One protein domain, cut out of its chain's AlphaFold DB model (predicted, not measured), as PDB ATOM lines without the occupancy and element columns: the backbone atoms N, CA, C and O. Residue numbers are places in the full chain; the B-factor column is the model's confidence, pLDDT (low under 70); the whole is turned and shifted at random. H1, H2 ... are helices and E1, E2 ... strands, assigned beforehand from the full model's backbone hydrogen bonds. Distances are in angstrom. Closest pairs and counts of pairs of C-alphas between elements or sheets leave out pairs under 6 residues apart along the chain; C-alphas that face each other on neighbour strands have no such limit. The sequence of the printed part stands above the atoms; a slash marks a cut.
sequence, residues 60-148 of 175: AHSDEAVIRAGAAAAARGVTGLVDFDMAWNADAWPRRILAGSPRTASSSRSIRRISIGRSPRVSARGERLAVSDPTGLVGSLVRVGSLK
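Overview. This is residues 60 to 148 of the 175 residues of a protein of Methylobacterium radiotolerans (UniProt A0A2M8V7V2). A small three-stranded parallel sheet has its four helices gathered around the end where its strands begin: H1 and H3 pack together there, and H2 joins H1 to H4, which leads straight into E3. A long loop, residues 119 to 136, swings out from the end of E2 and returns to H4. The printed part has 89 residues, with four named helices and three named strands in the order H1 E1 H2 H3 E2 H4 E3; the sheet runs E1 E2 E3, all parallel, and the class is mixed, helices and strands. The whole is compact, with a radius of gyration of the C-alphas of 12.6 A and spans of 37 by 28 by 23 A.

Along the chain. H1, residues 60 to 75, begins at C-alpha 60 (186.245, 162.402, 118.904) and is 22.6 A long. E1 is residues 80 to 83, H2 residues 92 to 98 and H3 residues 105 to 110. E2, residues 113 to 118, starts at C-alpha 113 (192.012, 151.259, 136.403) and is 15.7 A long. H4 is residues 137 to 141. E3, residues 142 to 147, is 15.4 A long and ends at C-alpha 147 (177.186, 156.128, 143.056).

Arrangement. E2 is the inner strand. E1 and E2 are parallel at 17 degrees, with N 83 and O 115 at 2.7 A, within hydrogen-bond range. E2 and E3 are parallel at 39 degrees, with N 145 and O 116 at 2.8 A, also within range. E1, H2, H3 and E2 form a strand-helix-strand unit, two parallel neighbour strands with helices between them in the chain, and its crossover is right-handed; E2, H4 and E3 form another. H2 only grazes the sheet with residues 93 to 97, and H4 only grazes it with residues 138 to 141. H2 and H4 touch, the closest C-alphas being those of Pro 94 and Val 138, 5.7 A apart. H1 and H2 only just touch, with 3 pairs of C-alphas within 8 A, the closest those of Asp 63 and Arg 96 at 6.2 A; their lines are about perpendicular, at 73 degrees. H1 touches H3 with residues 67 to 74 alone, the closest C-alphas being those of Ala 71 and Ser 107 at 4.2 A, at a steep tilt of 57 degrees, the same way. H3 is not on the sheet. In H1, H2, H3 and H4 every O i to N i+4 pair is within hydrogen-bond range.

Size, cuts and confidence. The two C-alphas farthest apart, those of Arg 103 and Arg 121, are 37.1 A from each other. The printed part has no cut, and the link from E2 to H4, 18 residues, is long. Mean pLDDT of the printed part is 72.7; it is under 70 at residues 86 and 88, 100 to 113 and 115 to 130.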
ATOM      1  N   ALA A  60     184.844 162.614 119.259       87.44
ATOM      2  CA  ALA A  60     186.245 162.402 118.904       87.44
ATOM      3  C   ALA A  60     187.128 163.518 119.479       87.44
ATOM      4  O   ALA A  60     188.182 163.238 120.051       87.44
ATOM      5  N   HIS A  61     186.656 164.768 119.425       89.50
ATOM      6  CA  HIS A  61     187.350 165.899 120.042       89.50
ATOM      7  C   HIS A  61     187.503 165.728 121.565       89.50
ATOM      8  O   HIS A  61     188.594 165.904 122.115       89.50
ATOM      9  N   SER A  62     186.418 165.349 122.252       88.50
ATOM     10  CA  SER A  62     186.446 165.084 123.697       88.50
ATOM     11  C   SER A  62     187.379 163.919 124.046       88.50
ATOM     12  O   SER A  62     188.192 164.016 124.969       88.50
ATOM     13  N   ASP A  63     187.330 162.831 123.276       87.44
ATOM     14  CA  ASP A  63     188.181 161.662 123.490       87.44
ATOM     15  C   ASP A  63     189.669 161.998 123.364       87.44
ATOM     16  O   ASP A  63     190.457 161.600 124.223       87.44
ATOM     17  N   GLU A  64     190.067 162.770 122.350       87.06
ATOM     18  CA  GLU A  64     191.453 163.222 122.191       87.06
ATOM     19  C   GLU A  64     191.930 164.051 123.391       87.06
ATOM     20  O   GLU A  64     193.050 163.863 123.887       87.06
ATOM     21  N   ALA A  65     191.083 164.954 123.894       88.50
ATOM     22  CA  ALA A  65     191.384 165.747 125.080       88.50
ATOM     23  C   ALA A  65     191.567 164.863 126.324       88.50
ATOM     24  O   ALA A  65     192.574 165.002 127.027       88.50
ATOM     25  N   VAL A  66     190.662 163.906 126.554       87.56
ATOM     26  CA  VAL A  66     190.730 162.977 127.692       87.56
ATOM     27  C   VAL A  66     191.948 162.057 127.600       87.56
ATOM     28  O   VAL A  66     192.645 161.868 128.595       87.56
ATOM     29  N   ILE A  67     192.264 161.522 126.418       86.00
ATOM     30  CA  ILE A  67     193.439 160.659 126.210       86.00
ATOM     31  C   ILE A  67     194.731 161.427 126.513       86.00
ATOM     32  O   ILE A  67     195.622 160.913 127.196       86.00
ATOM     33  N   ARG A  68     194.835 162.677 126.049       87.88
ATOM     34  CA  ARG A  68     195.980 163.554 126.330       87.88
ATOM     35  C   ARG A  68     196.094 163.891 127.819       87.88
ATOM     36  O   ARG A  68     197.196 163.834 128.364       87.88
ATOM     37  N   ALA A  69     194.984 164.194 128.490       88.88
ATOM     38  CA  ALA A  69     194.972 164.423 129.934       88.88
ATOM     39  C   ALA A  69     195.388 163.159 130.711       88.88
ATOM     40  O   ALA A  69     196.213 163.231 131.622       88.88
ATOM     41  N   GLY A  70     194.902 161.987 130.292       86.38
ATOM     42  CA  GLY A  70     195.294 160.693 130.849       86.38
ATOM     43  C   GLY A  70     196.789 160.407 130.687       86.38
ATOM     44  O   GLY A  70     197.439 159.977 131.638       86.38
ATOM     45  N   ALA A  71     197.368 160.732 129.526       83.75
ATOM     46  CA  ALA A  71     198.812 160.654 129.288       83.75
ATOM     47  C   ALA A  71     199.611 161.507 130.280       83.75
ATOM     48  O   ALA A  71     200.589 161.050 130.872       83.75
ATOM     49  N   ALA A  72     199.171 162.749 130.469       89.06
ATOM     50  CA  ALA A  72     199.808 163.693 131.371       89.06
ATOM     51  C   ALA A  72     199.708 163.229 132.836       89.06
ATOM     52  O   ALA A  72     200.673 163.366 133.592       89.06
ATOM     53  N   ALA A  73     198.573 162.660 133.245       87.94
ATOM     54  CA  ALA A  73     198.393 162.086 134.575       87.94
ATOM     55  C   ALA A  73     199.298 160.859 134.788       87.94
ATOM     56  O   ALA A  73     199.999 160.768 135.796       87.94
ATOM     57  N   ALA A  74     199.352 159.953 133.812       86.50
ATOM     58  CA  ALA A  74     200.219 158.781 133.840       86.50
ATOM     59  C   ALA A  74     201.706 159.140 133.975       86.50
ATOM     60  O   ALA A  74     202.413 158.539 134.782       86.50
ATOM     61  N   ALA A  75     202.169 160.165 133.251       88.56
ATOM     62  CA  ALA A  75     203.538 160.674 133.362       88.56
ATOM     63  C   ALA A  75     203.877 161.200 134.773       88.56
ATOM     64  O   ALA A  75     205.046 161.296 135.131       88.56
ATOM     65  N   ARG A  76     202.860 161.511 135.587       93.56
ATOM     66  CA  ARG A  76     202.982 161.914 136.997       93.56
ATOM     67  C   ARG A  76     202.781 160.746 137.974       93.56
ATOM     68  O   ARG A  76     202.659 160.971 139.172       93.56
ATOM     69  N   GLY A  77     202.725 159.507 137.483       89.19
ATOM     70  CA  GLY A  77     202.557 158.305 138.303       89.19
ATOM     71  C   GLY A  77     201.106 157.958 138.650       89.19
ATOM     72  O   GLY A  77     200.874 157.059 139.459       89.19
ATOM     73  N   VAL A  78     200.113 158.621 138.044       87.75
ATOM     74  CA  VAL A  78     198.702 158.254 138.230       87.75
ATOM     75  C   VAL A  78     198.432 156.922 137.534       87.75
ATOM     76  O   VAL A  78     198.587 156.790 136.322       87.75
ATOM     77  N   THR A  79     198.006 155.924 138.305       86.25
ATOM     78  CA  THR A  79     197.792 154.550 137.812       86.25
ATOM     79  C   THR A  79     196.321 154.159 137.706       86.25
ATOM     80  O   THR A  79     196.011 153.079 137.199       86.25
ATOM     81  N   GLY A  80     195.408 155.019 138.154       85.69
ATOM     82  CA  GLY A  80     193.972 154.784 138.109       85.69
ATOM     83  C   GLY A  80     193.178 156.077 138.252       85.69
ATOM     84  O   GLY A  80     193.684 157.056 138.795       85.69
ATOM     85  N   LEU A  81     191.938 156.064 137.768       85.88
ATOM     86  CA  LEU A  81     190.993 157.168 137.870       85.88
ATOM     87  C   LEU A  81     189.604 156.676 138.266       85.88
ATOM     88  O   LEU A  81     189.191 155.559 137.934       85.88
ATOM     89  N   VAL A  82     188.888 157.541 138.975       85.31
ATOM     90  CA  VAL A  82     187.453 157.416 139.206       85.31
ATOM     91  C   VAL A  82     186.797 158.570 138.465       85.31
ATOM     92  O   VAL A  82     187.088 159.730 138.740       85.31
ATOM     93  N   ASP A  83     185.973 158.237 137.485       85.25
ATOM     94  CA  ASP A  83     185.257 159.179 136.648       85.25
ATOM     95  C   ASP A  83     183.876 159.449 137.248       85.25
ATOM     96  O   ASP A  83     182.997 158.589 137.240       85.25
ATOM     97  N   PHE A  84     183.711 160.651 137.787       82.12
ATOM     98  CA  PHE A  84     182.466 161.163 138.348       82.12
ATOM     99  C   PHE A  84     181.901 162.319 137.513       82.12
ATOM    100  O   PHE A  84     181.243 163.211 138.063       82.12
ATOM    101  N   ASP A  85     182.200 162.332 136.217       79.12
ATOM    102  CA  ASP A  85     181.656 163.287 135.260       79.12
ATOM    103  C   ASP A  85     180.117 163.294 135.286       79.12
ATOM    104  O   ASP A  85     179.453 162.327 135.671       79.12
ATOM    105  N   MET A  86     179.549 164.435 134.916       67.38
ATOM    106  CA  MET A  86     178.111 164.642 134.802       67.38
ATOM    107  C   MET A  86     177.515 163.894 133.599       67.38
ATOM    108  O   MET A  86     176.299 163.700 133.545       67.38
ATOM    109  N   ALA A  87     178.349 163.466 132.647       72.75
ATOM    110  CA  ALA A  87     177.953 162.628 131.524       72.75
ATOM    111  C   ALA A  87     177.929 161.129 131.875       72.75
ATOM    112  O   ALA A  87     178.687 160.627 132.708       72.75
ATOM    113  N   TRP A  88     177.076 160.370 131.179       68.06
ATOM    114  CA  TRP A  88     177.113 158.910 131.239       68.06
ATOM    115  C   TRP A  88     178.278 158.373 130.394       68.06
ATOM    116  O   TRP A  88     178.142 158.115 129.200       68.06
ATOM    117  N   ASN A  89     179.440 158.185 131.020       72.00
ATOM    118  CA  ASN A  89     180.678 157.815 130.321       72.00
ATOM    119  C   ASN A  89     180.862 156.305 130.072       72.00
ATOM    120  O   ASN A  89     181.935 155.875 129.639       72.00
ATOM    121  N   ALA A  90     179.825 155.493 130.299       72.75
ATOM    122  CA  ALA A  90     179.857 154.048 130.066       72.75
ATOM    123  C   ALA A  90     180.126 153.673 128.603       72.75
ATOM    124  O   ALA A  90     180.762 152.655 128.360       72.75
ATOM    125  N   ASP A  91     179.715 154.514 127.650       79.25
ATOM    126  CA  ASP A  91     180.003 154.315 126.223       79.25
ATOM    127  C   ASP A  91     181.324 154.976 125.799       79.25
ATOM    128  O   ASP A  91     181.982 154.537 124.855       79.25
ATOM    129  N   ALA A  92     181.748 156.026 126.509       84.75
ATOM    130  CA  ALA A  92     182.944 156.792 126.178       84.75
ATOM    131  C   ALA A  92     184.234 156.013 126.462       84.75
ATOM    132  O   ALA A  92     185.123 155.947 125.616       84.75
ATOM    133  N   TRP A  93     184.341 155.375 127.630       85.69
ATOM    134  CA  TRP A  93     185.556 154.645 128.005       85.69
ATOM    135  C   TRP A  93     185.862 153.419 127.138       85.69
ATOM    136  O   TRP A  93     187.017 153.289 126.725       85.69
ATOM    137  N   PRO A  94     184.892 152.547 126.797       84.62
ATOM    138  CA  PRO A  94     185.115 151.479 125.827       84.62
ATOM    139  C   PRO A  94     185.632 152.017 124.495       84.62
ATOM    140  O   PRO A  94     186.630 151.516 123.983       84.62
ATOM    141  N   ARG A  95     185.016 153.086 123.977       85.00
ATOM    142  CA  ARG A  95     185.425 153.719 122.718       85.00
ATOM    143  C   ARG A  95     186.870 154.214 122.781       85.00
ATOM    144  O   ARG A  95     187.662 153.863 121.913       85.00
ATOM    145  N   ARG A  96     187.238 154.939 123.843       86.31
ATOM    146  CA  ARG A  96     188.601 155.457 124.076       86.31
ATOM    147  C   ARG A  96     189.643 154.341 124.167       86.31
ATOM    148  O   ARG A  96     190.753 154.494 123.665       86.31
ATOM    149  N   ILE A  97     189.297 153.220 124.801       82.88
ATOM    150  CA  ILE A  97     190.193 152.065 124.945       82.88
ATOM    151  C   ILE A  97     190.371 151.335 123.613       82.88
ATOM    152  O   ILE A  97     191.498 151.006 123.250       82.88
ATOM    153  N   LEU A  98     189.279 151.106 122.879       79.75
ATOM    154  CA  LEU A  98     189.299 150.381 121.607       79.75
ATOM    155  C   LEU A  98     189.882 151.219 120.457       79.75
ATOM    156  O   LEU A  98     190.497 150.662 119.553       79.75
ATOM    157  N   ALA A  99     189.756 152.549 120.508       75.88
ATOM    158  CA  ALA A  99     190.370 153.474 119.552       75.88
ATOM    159  C   ALA A  99     191.899 153.616 119.722       75.88
ATOM    160  O   ALA A  99     192.564 154.250 118.899       75.88
ATOM    161  N   GLY A 100     192.486 153.035 120.775       62.72
ATOM    162  CA  GLY A 100     193.922 153.076 121.038       62.72
ATOM    163  C   GLY A 100     194.758 152.316 119.998       62.72
ATOM    164  O   GLY A 100     195.058 151.139 120.174       62.72
ATOM    165  N   SER A 101     195.201 153.006 118.944       44.59
ATOM    166  CA  SER A 101     196.256 152.553 118.022       44.59
ATOM    167  C   SER A 101     197.623 152.456 118.740       44.59
ATOM    168  O   SER A 101     197.868 153.210 119.686       44.59
ATOM    169  N   PRO A 102     198.561 151.572 118.323       44.16
ATOM    170  CA  PRO A 102     199.849 151.319 118.997       44.16
ATOM    171  C   PRO A 102     200.695 152.556 119.359       44.16
ATOM    172  O   PRO A 102     201.519 152.478 120.266       44.16
ATOM    173  N   ARG A 103     200.470 153.714 118.725       38.66
ATOM    174  CA  ARG A 103     201.182 154.971 119.011       38.66
ATOM    175  C   ARG A 103     200.619 155.767 120.205       38.66
ATOM    176  O   ARG A 103     201.357 156.527 120.821       38.66
ATOM    177  N   THR A 104     199.345 155.580 120.561       43.25
ATOM    178  CA  THR A 104     198.677 156.169 121.748       43.25
ATOM    179  C   THR A 104     198.466 155.150 122.870       43.25
ATOM    180  O   THR A 104     198.069 155.502 123.982       43.25
ATOM    181  N   ALA A 105     198.803 153.883 122.614       44.84
ATOM    182  CA  ALA A 105     198.667 152.786 123.559       44.84
ATOM    183  C   ALA A 105     199.432 153.001 124.874       44.84
ATOM    184  O   ALA A 105     199.030 152.422 125.874       44.84
ATOM    185  N   SER A 106     200.489 153.821 124.920       44.56
ATOM    186  CA  SER A 106     201.277 154.006 126.146       44.56
ATOM    187  C   SER A 106     200.536 154.803 127.223       44.56
ATOM    188  O   SER A 106     200.652 154.489 128.403       44.56
ATOM    189  N   SER A 107     199.752 155.815 126.858       42.38
ATOM    190  CA  SER A 107     199.131 156.733 127.817       42.38
ATOM    191  C   SER A 107     197.833 156.196 128.411       42.38
ATOM    192  O   SER A 107     197.678 156.207 129.632       42.38
ATOM    193  N   SER A 108     196.949 155.627 127.583       46.59
ATOM    194  CA  SER A 108     195.753 154.927 128.076       46.59
ATOM    195  C   SER A 108     196.067 153.566 128.711       46.59
ATOM    196  O   SER A 108     195.326 153.166 129.600       46.59
ATOM    197  N   ARG A 109     197.166 152.866 128.353       50.91
ATOM    198  CA  ARG A 109     197.606 151.667 129.115       50.91
ATOM    199  C   ARG A 109     198.208 151.999 130.474       50.91
ATOM    200  O   ARG A 109     198.212 151.135 131.348       50.91
ATOM    201  N   SER A 110     198.766 153.196 130.651       50.34
ATOM    202  CA  SER A 110     199.413 153.556 131.917       50.34
ATOM    203  C   SER A 110     198.399 153.736 133.048       50.34
ATOM    204  O   SER A 110     198.682 153.403 134.201       50.34
ATOM    205  N   ILE A 111     197.184 154.179 132.711       57.88
ATOM    206  CA  ILE A 111     196.049 154.162 133.631       57.88
ATOM    207  C   ILE A 111     195.435 152.764 133.581       57.88
ATOM    208  O   ILE A 111     194.715 152.390 132.662       57.88
ATOM    209  N   ARG A 112     195.742 151.970 134.604       57.47
ATOM    210  CA  ARG A 112     195.385 150.548 134.694       57.47
ATOM    211  C   ARG A 112     193.996 150.309 135.282       57.47
ATOM    212  O   ARG A 112     193.558 149.163 135.360       57.47
ATOM    213  N   ARG A 113     193.323 151.360 135.758       67.81
ATOM    214  CA  ARG A 113     192.012 151.259 136.403       67.81
ATOM    215  C   ARG A 113     191.175 152.497 136.134       67.81
ATOM    216  O   ARG A 113     191.572 153.593 136.507       67.81
ATOM    217  N   ILE A 114     189.997 152.295 135.569       71.00
ATOM    218  CA  ILE A 114     188.973 153.313 135.369       71.00
ATOM    219  C   ILE A 114     187.711 152.836 136.081       71.00
ATOM    220  O   ILE A 114     187.217 151.740 135.821       71.00
ATOM    221  N   SER A 115     187.203 153.651 136.998       68.31
ATOM    222  CA  SER A 115     185.946 153.405 137.702       68.31
ATOM    223  C   SER A 115     184.944 154.485 137.327       68.31
ATOM    224  O   SER A 115     185.166 155.631 137.681       68.31
ATOM    225  N   ILE A 116     183.847 154.148 136.654       68.75
ATOM    226  CA  ILE A 116     182.833 155.136 136.251       68.75
ATOM    227  C   ILE A 116     181.758 155.229 137.331       68.75
ATOM    228  O   ILE A 116     181.302 154.206 137.848       68.75
ATOM    229  N   GLY A 117     181.359 156.451 137.671       58.88
ATOM    230  CA  GLY A 117     180.277 156.741 138.594       58.88
ATOM    231  C   GLY A 117     178.968 156.108 138.136       58.88
ATOM    232  O   GLY A 117     178.598 156.155 136.964       58.88
ATOM    233  N   ARG A 118     178.249 155.495 139.073       64.19
ATOM    234  CA  ARG A 118     176.946 154.889 138.798       64.19
ATOM    235  C   ARG A 118     175.869 155.972 138.733       64.19
ATOM    236  O   ARG A 118     175.798 156.808 139.626       64.19
ATOM    237  N   SER A 119     175.005 155.923 137.720       59.16
ATOM    238  CA  SER A 119     173.778 156.730 137.683       59.16
ATOM    239  C   SER A 119     172.739 156.157 138.661       59.16
ATOM    240  O   SER A 119     172.633 154.932 138.759       59.16
ATOM    241  N   PRO A 120     171.912 156.982 139.339       57.78
ATOM    242  CA  PRO A 120     170.819 156.497 140.193       57.78
ATOM    243  C   PRO A 120     169.835 155.570 139.464       57.78
ATOM    244  O   PRO A 120     169.152 154.770 140.095       57.78
ATOM    245  N   ARG A 121     169.766 155.678 138.130       55.16
ATOM    246  CA  ARG A 121     168.899 154.875 137.258       55.16
ATOM    247  C   ARG A 121     169.485 153.498 136.913       55.16
ATOM    248  O   ARG A 121     168.799 152.700 136.286       55.16
ATOM    249  N   VAL A 122     170.730 153.220 137.309       57.94
ATOM    250  CA  VAL A 122     171.426 151.952 137.050       57.94
ATOM    251  C   VAL A 122     171.470 151.113 138.327       57.94
ATOM    252  O   VAL A 122     171.848 151.583 139.410       57.94
ATOM    253  N   SER A 123     171.057 149.851 138.193       53.84
ATOM    254  CA  SER A 123     170.940 148.904 139.302       53.84
ATOM    255  C   SER A 123     172.291 148.680 140.012       53.84
ATOM    256  O   SER A 123     173.364 148.867 139.443       53.84
ATOM    257  N   ALA A 124     172.253 148.367 141.309       50.78
ATOM    258  CA  ALA A 124     173.379 148.499 142.240       50.78
ATOM    259  C   ALA A 124     174.463 147.408 142.170       50.78
ATOM    260  O   ALA A 124     175.079 147.104 143.192       50.78
ATOM    261  N   ARG A 125     174.733 146.800 141.015       47.53
ATOM    262  CA  ARG A 125     175.771 145.762 140.920       47.53
ATOM    263  C   ARG A 125     176.904 146.182 140.003       47.53
ATOM    264  O   ARG A 125     176.693 146.929 139.059       47.53
ATOM    265  N   GLY A 126     178.108 145.701 140.326       50.47
ATOM    266  CA  GLY A 126     179.352 145.855 139.561       50.47
ATOM    267  C   GLY A 126     179.286 145.158 138.205       50.47
ATOM    268  O   GLY A 126     180.077 144.263 137.908       50.47
ATOM    269  N   GLU A 127     178.292 145.543 137.416       56.34
ATOM    270  CA  GLU A 127     178.051 145.095 136.066       56.34
ATOM    271  C   GLU A 127     179.259 145.512 135.235       56.34
ATOM    272  O   GLU A 127     179.690 146.669 135.208       56.34
ATOM    273  N   ARG A 128     179.868 144.518 134.589       59.56
ATOM    274  CA  ARG A 128     180.765 144.801 133.477       59.56
ATOM    275  C   ARG A 128     179.937 145.540 132.435       59.56
ATOM    276  O   ARG A 128     178.795 145.159 132.190       59.56
ATOM    277  N   LEU A 129     180.521 146.573 131.838       67.44
ATOM    278  CA  LEU A 129     179.904 147.259 130.711       67.44
ATOM    279  C   LEU A 129     179.499 146.212 129.668       67.44
ATOM    280  O   LEU A 129     180.328 145.391 129.270       67.44
ATOM    281  N   ALA A 130     178.225 146.209 129.275       68.12
ATOM    282  CA  ALA A 130     177.680 145.282 128.288       68.12
ATOM    283  C   ALA A 130     178.087 145.728 126.875       68.12
ATOM    284  O   ALA A 130     177.259 146.137 126.067       68.12
ATOM    285  N   VAL A 131     179.391 145.699 126.604       72.62
ATOM    286  CA  VAL A 131     179.991 146.118 125.336       72.62
ATOM    287  C   VAL A 131     180.737 144.956 124.697       72.62
ATOM    288  O   VAL A 131     181.338 144.130 125.384       72.62
ATOM    289  N   SER A 132     180.701 144.899 123.365       74.44
ATOM    290  CA  SER A 132     181.532 143.966 122.607       74.44
ATOM    291  C   SER A 132     183.003 144.325 122.821       74.44
ATOM    292  O   SER A 132     183.442 145.413 122.454       74.44
ATOM    293  N   ASP A 133     183.753 143.420 123.444       75.31
ATOM    294  CA  ASP A 133     185.173 143.592 123.747       75.31
ATOM    295  C   ASP A 133     185.957 142.355 123.287       75.31
ATOM    296  O   ASP A 133     186.351 141.521 124.108       75.31
ATOM    297  N   PRO A 134     186.197 142.207 121.970       72.62
ATOM    298  CA  PRO A 134     186.958 141.078 121.431       72.62
ATOM    299  C   PRO A 134     188.409 141.043 121.942       72.62
ATOM    300  O   PRO A 134     189.075 140.018 121.831       72.62
ATOM    301  N   THR A 135     188.902 142.147 122.514       77.69
ATOM    302  CA  THR A 135     190.260 142.259 123.063       77.69
ATOM    303  C   THR A 135     190.359 141.879 124.543       77.69
ATOM    304  O   THR A 135     191.461 141.669 125.046       77.69
ATOM    305  N   GLY A 136     189.231 141.840 125.264       79.50
ATOM    306  CA  GLY A 136     189.171 141.711 126.724       79.50
ATOM    307  C   GLY A 136     189.733 142.909 127.509       79.50
ATOM    308  O   GLY A 136     189.755 142.880 128.745       79.50
ATOM    309  N   LEU A 137     190.209 143.959 126.826       80.06
ATOM    310  CA  LEU A 137     190.874 145.101 127.449       80.06
ATOM    311  C   LEU A 137     189.893 145.971 128.229       80.06
ATOM    312  O   LEU A 137     190.199 146.356 129.360       80.06
ATOM    313  N   VAL A 138     188.713 146.240 127.673       80.25
ATOM    314  CA  VAL A 138     187.690 147.075 128.312       80.25
ATOM    315  C   VAL A 138     187.266 146.450 129.636       80.25
ATOM    316  O   VAL A 138     187.310 147.115 130.668       80.25
ATOM    317  N   GLY A 139     186.959 145.151 129.641       75.69
ATOM    318  CA  GLY A 139     186.567 144.435 130.859       75.69
ATOM    319  C   GLY A 139     187.680 144.306 131.910       75.69
ATOM    320  O   GLY A 139     187.396 144.038 133.083       75.69
ATOM    321  N   SER A 140     188.946 144.477 131.512       79.00
ATOM    322  CA  SER A 140     190.096 144.452 132.425       79.00
ATOM    323  C   SER A 140     190.383 145.818 133.063       79.00
ATOM    324  O   SER A 140     190.736 145.872 134.247       79.00
ATOM    325  N   LEU A 141     190.176 146.903 132.307       80.00
ATOM    326  CA  LEU A 141     190.551 148.270 132.677       80.00
ATOM    327  C   LEU A 141     189.388 149.084 133.250       80.00
ATOM    328  O   LEU A 141     189.617 149.912 134.131       80.00
ATOM    329  N   VAL A 142     188.156 148.856 132.784       82.06
ATOM    330  CA  VAL A 142     186.977 149.662 133.136       82.06
ATOM    331  C   VAL A 142     186.023 148.874 134.015       82.06
ATOM    332  O   VAL A 142     185.703 147.715 133.748       82.06
ATOM    333  N   ARG A 143     185.540 149.520 135.075       78.69
ATOM    334  CA  ARG A 143     184.520 148.978 135.972       78.69
ATOM    335  C   ARG A 143     183.483 150.049 136.284       78.69
ATOM    336  O   ARG A 143     183.822 151.224 136.397       78.69
ATOM    337  N   VAL A 144     182.233 149.636 136.465       78.88
ATOM    338  CA  VAL A 144     181.220 150.490 137.093       78.88
ATOM    339  C   VAL A 144     181.496 150.512 138.596       78.88
ATOM    340  O   VAL A 144     181.667 149.460 139.215       78.88
ATOM    341  N   GLY A 145     181.608 151.713 139.160       77.12
ATOM    342  CA  GLY A 145     181.976 151.945 140.551       77.12
ATOM    343  C   GLY A 145     180.856 152.553 141.386       77.12
ATOM    344  O   GLY A 145     179.675 152.253 141.215       77.12
ATOM    345  N   SER A 146     181.247 153.396 142.341       77.88
ATOM    346  CA  SER A 146     180.342 153.995 143.322       77.88
ATOM    347  C   SER A 146     179.310 154.936 142.692       77.88
ATOM    348  O   SER A 146     179.548 155.557 141.658       77.88
ATOM    349  N   LEU A 147     178.159 155.074 143.352       80.50
ATOM    350  CA  LEU A 147     177.186 156.128 143.056       80.50
ATOM    351  C   LEU A 147     177.735 157.470 143.556       80.50
ATOM    352  O   LEU A 147     178.165 157.560 144.705       80.50
ATOM    353  N   LYS A 148     177.694 158.498 142.704       79.25
ATOM    354  CA  LYS A 148     177.971 159.884 143.096       79.25
ATOM    355  C   LYS A 148     176.669 160.533 143.560       79.25
ATOM    356  O   LYS A 148     175.691 160.521 142.817       79.25
TER     357      LYS A 148